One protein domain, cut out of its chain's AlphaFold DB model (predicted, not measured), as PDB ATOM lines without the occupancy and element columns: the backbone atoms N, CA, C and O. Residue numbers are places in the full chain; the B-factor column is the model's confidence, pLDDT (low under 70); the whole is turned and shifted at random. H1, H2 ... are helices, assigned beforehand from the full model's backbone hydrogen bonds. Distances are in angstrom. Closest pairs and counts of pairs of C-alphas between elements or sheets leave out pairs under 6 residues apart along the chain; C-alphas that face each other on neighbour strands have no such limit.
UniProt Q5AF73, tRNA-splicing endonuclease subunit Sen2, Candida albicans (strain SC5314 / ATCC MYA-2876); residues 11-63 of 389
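This is residues 11 to 63 of the 389 residues of the protein "tRNA-splicing endonuclease subunit Sen2" of Candida albicans (strain SC5314 / ATCC MYA-2876) (UniProt Q5AF73). From Lys 11 an unnamed stretch leads to the short helix H1; the chain then runs out through residues 27 to 37 and folds back as one long helix, H2, to the short H3 near H1, making a loose, flat loop. The printed part has 53 residues with three named helices, in the order H1, H2, H3, and no named strand. Its class is all helix, though under half of the residues, 26, are in named elements. It is loose, with a radius of gyration of the C-alphas of 13.8 A and spans of 41 by 24 by 12 A.

Look first at H1, residues 22 to 26, and H3, residues 58 to 61: they are close but not clearly touching, the closest C-alphas, of Thr 22 and Pro 58, being 6.0 A apart. H2, residues 38 to 54, is close to H1 but not clearly touching, with the closest C-alphas, of Thr 22 and Ile 51, 7.2 A apart. H2 and H3 are apart. In H1 and H2 every O i to N i+4 pair is within hydrogen-bond range; H3 is too short for such a pair.

Find C-alpha 22 at (-7.326, 11.595, 2.983), where H1 begins; it measures 5.8 A. H2 runs 22.9 A from C-alpha 38 at (-12.775, 28.655, 21.405). H3 measures 6.2 A and ends at C-alpha 61, (-7.647, -0.151, -0.237).

The C-alphas farthest apart, of His 36 and Pro 63, are 43.0 A apart. The link from H1 to H2 is long, that from H2 to H3 tight. The printed part has no cut, and no printed residue is under pLDDT 70.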
ATOM      1  N   LYS A  11      -5.140  19.349 -14.344       87.86
ATOM      2  CA  LYS A  11      -6.113  18.301 -14.014       87.86
ATOM      3  C   LYS A  11      -5.499  16.905 -14.151       87.86
ATOM      4  O   LYS A  11      -5.742  16.070 -13.289       87.86
ATOM      5  N   ILE A  12      -4.709  16.669 -15.205       88.37
ATOM      6  CA  ILE A  12      -4.021  15.385 -15.431       88.37
ATOM      7  C   ILE A  12      -2.949  15.138 -14.365       88.37
ATOM      8  O   ILE A  12      -2.914  14.066 -13.773       88.37
ATOM      9  N   TYR A  13      -2.090  16.127 -14.118       90.98
ATOM     10  CA  TYR A  13      -0.977  16.051 -13.167       90.98
ATOM     11  C   TYR A  13      -1.324  16.833 -11.893       90.98
ATOM     12  O   TYR A  13      -0.663  17.815 -11.517       90.98
ATOM     13  N   SER A  14      -2.442  16.450 -11.283       88.81
ATOM     14  CA  SER A  14      -2.969  17.071 -10.065       88.81
ATOM     15  C   SER A  14      -2.240  16.591  -8.811       88.81
ATOM     16  O   SER A  14      -2.060  17.371  -7.878       88.81
ATOM     17  N   GLN A  15      -1.775  15.342  -8.808       90.51
ATOM     18  CA  GLN A  15      -1.097  14.710  -7.680       90.51
ATOM     19  C   GLN A  15       0.420  14.635  -7.925       90.51
ATOM     20  O   GLN A  15       0.841  14.204  -8.997       90.51
ATOM     21  N   PRO A  16       1.261  15.053  -6.961       90.52
ATOM     22  CA  PRO A  16       2.714  15.050  -7.124       90.52
ATOM     23  C   PRO A  16       3.378  13.703  -6.805       90.52
ATOM     24  O   PRO A  16       4.536  13.519  -7.168       90.52
ATOM     25  N   LEU A  17       2.686  12.796  -6.111       93.37
ATOM     26  CA  LEU A  17       3.176  11.484  -5.676       93.37
ATOM     27  C   LEU A  17       2.049  10.446  -5.803       93.37
ATOM     28  O   LEU A  17       0.882  10.844  -5.707       93.37
ATOM     29  N   PRO A  18       2.356   9.142  -5.958       93.10
ATOM     30  CA  PRO A  18       1.362   8.100  -6.177       93.10
ATOM     31  C   PRO A  18       0.717   7.616  -4.873       93.10
ATOM     32  O   PRO A  18       0.553   6.417  -4.651       93.10
ATOM     33  N   ILE A  19       0.378   8.569  -4.001       91.02
ATOM     34  CA  ILE A  19      -0.240   8.361  -2.692       91.02
ATOM     35  C   ILE A  19      -1.544   9.144  -2.661       91.02
ATOM     36  O   ILE A  19      -1.584  10.337  -2.981       91.02
ATOM     37  N   THR A  20      -2.616   8.485  -2.232       88.45
ATOM     38  CA  THR A  20      -3.913   9.142  -2.103       88.45
ATOM     39  C   THR A  20      -4.072   9.702  -0.698       88.45
ATOM     40  O   THR A  20      -4.304   8.973   0.260       88.45
ATOM     41  N   LEU A  21      -3.988  11.024  -0.565       86.46
ATOM     42  CA  LEU A  21      -4.210  11.682   0.720       86.46
ATOM     43  C   LEU A  21      -5.692  11.647   1.111       86.46
ATOM     44  O   LEU A  21      -6.572  11.833   0.266       86.46
ATOM     45  N   THR A  22      -5.969  11.513   2.410       85.38
ATOM     46  CA  THR A  22      -7.326  11.595   2.983       85.38
ATOM     47  C   THR A  22      -8.018  12.895   2.577       85.38
ATOM     48  O   THR A  22      -9.187  12.886   2.190       85.38
ATOM     49  N   SER A  23      -7.268  14.001   2.543       83.73
ATOM     50  CA  SER A  23      -7.764  15.294   2.076       83.73
ATOM     51  C   SER A  23      -8.179  15.289   0.609       83.73
ATOM     52  O   SER A  23      -9.192  15.890   0.269       83.73
ATOM     53  N   SER A  24      -7.457  14.572  -0.255       84.99
ATOM     54  CA  SER A  24      -7.793  14.455  -1.675       84.99
ATOM     55  C   SER A  24      -8.972  13.515  -1.924       84.99
ATOM     56  O   SER A  24      -9.737  13.765  -2.851       84.99
ATOM     57  N   LYS A  25      -9.112  12.429  -1.151       86.04
ATOM     58  CA  LYS A  25     -10.172  11.425  -1.352       86.04
ATOM     59  C   LYS A  25     -11.513  11.867  -0.780       86.04
ATOM     60  O   LYS A  25     -12.528  11.758  -1.456       86.04
ATOM     61  N   TYR A  26     -11.512  12.361   0.455       87.92
ATOM     62  CA  TYR A  26     -12.736  12.737   1.166       87.92
ATOM     63  C   TYR A  26     -13.046  14.235   1.069       87.92
ATOM     64  O   TYR A  26     -14.079  14.675   1.562       87.92
ATOM     65  N   ASN A  27     -12.170  15.023   0.431       86.09
ATOM     66  CA  ASN A  27     -12.285  16.480   0.332       86.09
ATOM     67  C   ASN A  27     -12.402  17.160   1.713       86.09
ATOM     68  O   ASN A  27     -13.164  18.110   1.899       86.09
ATOM     69  N   VAL A  28     -11.661  16.639   2.699       85.15
ATOM     70  CA  VAL A  28     -11.635  17.150   4.076       85.15
ATOM     71  C   VAL A  28     -10.228  17.607   4.431       85.15
ATOM     72  O   VAL A  28      -9.288  16.819   4.440       85.15
ATOM     73  N   SER A  29     -10.082  18.887   4.753       87.10
ATOM     74  CA  SER A  29      -8.837  19.463   5.255       87.10
ATOM     75  C   SER A  29      -8.997  19.935   6.692       87.10
ATOM     76  O   SER A  29     -10.104  20.242   7.147       87.10
ATOM     77  N   LEU A  30      -7.872  20.017   7.402       90.16
ATOM     78  CA  LEU A  30      -7.854  20.596   8.734       90.16
ATOM     79  C   LEU A  30      -8.134  22.102   8.690       90.16
ATOM     80  O   LEU A  30      -7.684  22.801   7.779       90.16
ATOM     81  N   PRO A  31      -8.834  22.578   9.723       90.71
ATOM     82  CA  PRO A  31      -8.947  23.952  10.110       90.71
ATOM     83  C   PRO A  31      -7.799  24.903   9.860       90.71
ATOM     84  O   PRO A  31      -6.707  24.574  10.308       90.71
ATOM     85  N   ASN A  32      -8.055  26.145   9.442       92.76
ATOM     86  CA  ASN A  32      -7.269  27.223  10.041       92.76
ATOM     87  C   ASN A  32      -7.698  27.352  11.507       92.76
ATOM     88  O   ASN A  32      -8.881  27.528  11.800       92.76
ATOM     89  N   LEU A  33      -6.733  27.221  12.413       93.93
ATOM     90  CA  LEU A  33      -6.949  27.336  13.845       93.93
ATOM     91  C   LEU A  33      -6.670  28.774  14.291       93.93
ATOM     92  O   LEU A  33      -5.554  29.261  14.131       93.93
ATOM     93  N   TYR A  34      -7.669  29.432  14.874       95.23
ATOM     94  CA  TYR A  34      -7.534  30.745  15.503       95.23
ATOM     95  C   TYR A  34      -7.392  30.557  17.020       95.23
ATOM     96  O   TYR A  34      -8.403  30.319  17.683       95.23
ATOM     97  N   PRO A  35      -6.176  30.665  17.597       93.35
ATOM     98  CA  PRO A  35      -5.912  30.208  18.964       93.35
ATOM     99  C   PRO A  35      -6.758  30.893  20.043       93.35
ATOM    100  O   PRO A  35      -7.086  30.270  21.047       93.35
ATOM    101  N   HIS A  36      -7.135  32.156  19.822       94.35
ATOM    102  CA  HIS A  36      -7.944  32.963  20.739       94.35
ATOM    103  C   HIS A  36      -9.457  32.697  20.633       94.35
ATOM    104  O   HIS A  36     -10.220  33.215  21.441       94.35
ATOM    105  N   ASN A  37      -9.914  31.925  19.639       95.27
ATOM    106  CA  ASN A  37     -11.330  31.654  19.417       95.27
ATOM    107  C   ASN A  37     -11.675  30.210  19.840       95.27
ATOM    108  O   ASN A  37     -11.300  29.267  19.135       95.27
ATOM    109  N   PRO A  38     -12.434  29.999  20.931       94.53
ATOM    110  CA  PRO A  38     -12.775  28.655  21.405       94.53
ATOM    111  C   PRO A  38     -13.614  27.856  20.394       94.53
ATOM    112  O   PRO A  38     -13.454  26.642  20.285       94.53
ATOM    113  N   ILE A  39     -14.448  28.515  19.581       95.64
ATOM    114  CA  ILE A  39     -15.240  27.855  18.527       95.64
ATOM    115  C   ILE A  39     -14.319  27.294  17.436       95.64
ATOM    116  O   ILE A  39     -14.571  26.213  16.902       95.64
ATOM    117  N   SER A  40     -13.218  27.991  17.137       95.63
ATOM    118  CA  SER A  40     -12.221  27.512  16.177       95.63
ATOM    119  C   SER A  40     -11.553  26.222  16.651       95.63
ATOM    120  O   SER A  40     -11.328  25.338  15.828       95.63
ATOM    121  N   TRP A  41     -11.262  26.102  17.950       96.68
ATOM    122  CA  TRP A  41     -10.719  24.876  18.544       96.68
ATOM    123  C   TRP A  41     -11.706  23.719  18.459       96.68
ATOM    124  O   TRP A  41     -11.335  22.642  18.000       96.68
ATOM    125  N   ILE A  42     -12.970  23.948  18.831       95.95
ATOM    126  CA  ILE A  42     -14.022  22.926  18.748       95.95
ATOM    127  C   ILE A  42     -14.142  22.414  17.309       95.95
ATOM    128  O   ILE A  42     -14.109  21.207  17.070       95.95
ATOM    129  N   TRP A  43     -14.221  23.321  16.334       94.77
ATOM    130  CA  TRP A  43     -14.327  22.930  14.931       94.77
ATOM    131  C   TRP A  43     -13.074  22.203  14.417       94.77
ATOM    132  O   TRP A  43     -13.198  21.209  13.698       94.77
ATOM    133  N   TYR A  44     -11.876  22.642  14.818       95.11
ATOM    134  CA  TYR A  44     -10.624  21.964  14.484       95.11
ATOM    135  C   TYR A  44     -10.591  20.538  15.043       95.11
ATOM    136  O   TYR A  44     -10.298  19.609  14.296       95.11
ATOM    137  N   ILE A  45     -10.953  20.348  16.317       94.62
ATOM    138  CA  ILE A  45     -11.006  19.032  16.974       94.62
ATOM    139  C   ILE A  45     -12.018  18.126  16.274       94.62
ATOM    140  O   ILE A  45     -11.689  16.987  15.960       94.62
ATOM    141  N   ILE A  46     -13.217  18.625  15.951       93.64
ATOM    142  CA  ILE A  46     -14.218  17.849  15.206       93.64
ATOM    143  C   ILE A  46     -13.638  17.373  13.870       93.64
ATOM    144  O   ILE A  46     -13.756  16.195  13.536       93.64
ATOM    145  N   ARG A  47     -12.980  18.257  13.109       91.27
ATOM    146  CA  ARG A  47     -12.356  17.880  11.829       91.27
ATOM    147  C   ARG A  47     -11.181  16.923  12.007       91.27
ATOM    148  O   ARG A  47     -11.056  15.984  11.227       91.27
ATOM    149  N   TYR A  48     -10.362  17.119  13.031       91.74
ATOM    150  CA  TYR A  48      -9.260  16.227  13.367       91.74
ATOM    151  C   TYR A  48      -9.764  14.818  13.710       91.74
ATOM    152  O   TYR A  48      -9.276  13.839  13.148       91.74
ATOM    153  N   CYS A  49     -10.794  14.704  14.551       91.05
ATOM    154  CA  CYS A  49     -11.435  13.430  14.870       91.05
ATOM    155  C   CYS A  49     -12.086  12.798  13.633       91.05
ATOM    156  O   CYS A  49     -11.930  11.604  13.405       91.05
ATOM    157  N   GLN A  50     -12.761  13.582  12.785       88.83
ATOM    158  CA  GLN A  50     -13.316  13.071  11.525       88.83
ATOM    159  C   GLN A  50     -12.231  12.455  10.629       88.83
ATOM    160  O   GLN A  50     -12.426  11.365  10.103       88.83
ATOM    161  N   ILE A  51     -11.080  13.116  10.479       88.61
ATOM    162  CA  ILE A  51      -9.971  12.630   9.644       88.61
ATOM    163  C   ILE A  51      -9.342  11.351  10.204       88.61
ATOM    164  O   ILE A  51      -9.073  10.445   9.424       88.61
ATOM    165  N   ASN A  52      -9.102  11.280  11.515       86.70
ATOM    166  CA  ASN A  52      -8.328  10.186  12.112       86.70
ATOM    167  C   ASN A  52      -9.177   9.000  12.597       86.70
ATOM    168  O   ASN A  52      -8.650   7.901  12.720       86.70
ATOM    169  N   ILE A  53     -10.461   9.212  12.903       88.15
ATOM    170  CA  ILE A  53     -11.341   8.186  13.493       88.15
ATOM    171  C   ILE A  53     -12.412   7.737  12.497       88.15
ATOM    172  O   ILE A  53     -12.692   6.547  12.387       88.15
ATOM    173  N   VAL A  54     -13.041   8.679  11.785       86.82
ATOM    174  CA  VAL A  54     -14.200   8.373  10.926       86.82
ATOM    175  C   VAL A  54     -13.760   7.903   9.544       86.82
ATOM    176  O   VAL A  54     -14.299   6.930   9.017       86.82
ATOM    177  N   TYR A  55     -12.796   8.593   8.932       86.01
ATOM    178  CA  TYR A  55     -12.324   8.240   7.599       86.01
ATOM    179  C   TYR A  55     -11.229   7.181   7.655       86.01
ATOM    180  O   TYR A  55     -10.208   7.345   8.316       86.01
ATOM    181  N   GLN A  56     -11.418   6.105   6.893       85.61
ATOM    182  CA  GLN A  56     -10.375   5.106   6.696       85.61
ATOM    183  C   GLN A  56      -9.219   5.682   5.875       85.61
ATOM    184  O   GLN A  56      -9.426   6.484   4.960       85.61
ATOM    185  N   VAL A  57      -8.002   5.221   6.165       85.66
ATOM    186  CA  VAL A  57      -6.816   5.583   5.385       85.66
ATOM    187  C   VAL A  57      -7.033   5.135   3.933       85.66
ATOM    188  O   VAL A  57      -7.202   3.939   3.691       85.66
ATOM    189  N   PRO A  58      -7.044   6.057   2.949       84.10
ATOM    190  CA  PRO A  58      -7.326   5.730   1.551       84.10
ATOM    191  C   PRO A  58      -6.471   4.602   0.987       84.10
ATOM    192  O   PRO A  58      -6.959   3.816   0.176       84.10
ATOM    193  N   GLU A  59      -5.211   4.569   1.414       82.45
ATOM    194  CA  GLU A  59      -4.179   3.676   0.906       82.45
ATOM    195  C   GLU A  59      -4.375   2.224   1.352       82.45
ATOM    196  O   GLU A  59      -3.907   1.326   0.665       82.45
ATOM    197  N   LEU A  60      -5.151   1.980   2.417       80.51
ATOM    198  CA  LEU A  60      -5.500   0.629   2.868       80.51
ATOM    199  C   LEU A  60      -6.170  -0.198   1.757       80.51
ATOM    200  O   LEU A  60      -5.990  -1.407   1.684       80.51
ATOM    201  N   HIS A  61      -6.920   0.469   0.876       79.12
ATOM    202  CA  HIS A  61      -7.647  -0.151  -0.237       79.12
ATOM    203  C   HIS A  61      -6.947   0.023  -1.589       79.12
ATOM    204  O   HIS A  61      -7.529  -0.294  -2.623       79.12
ATOM    205  N   ASN A  62      -5.743   0.597  -1.613       84.91
ATOM    206  CA  ASN A  62      -5.025   0.878  -2.850       84.91
ATOM    207  C   ASN A  62      -3.780  -0.018  -2.930       84.91
ATOM    208  O   ASN A  62      -2.735   0.343  -2.374       84.91
ATOM    209  N   PRO A  63      -3.872  -1.173  -3.613       90.26
ATOM    210  CA  PRO A  63      -2.776  -2.124  -3.648       90.26
ATOM    211  C   PRO A  63      -1.502  -1.497  -4.245       90.26
ATOM    212  O   PRO A  63      -1.566  -0.525  -5.018       90.26
TER     213      PRO A  63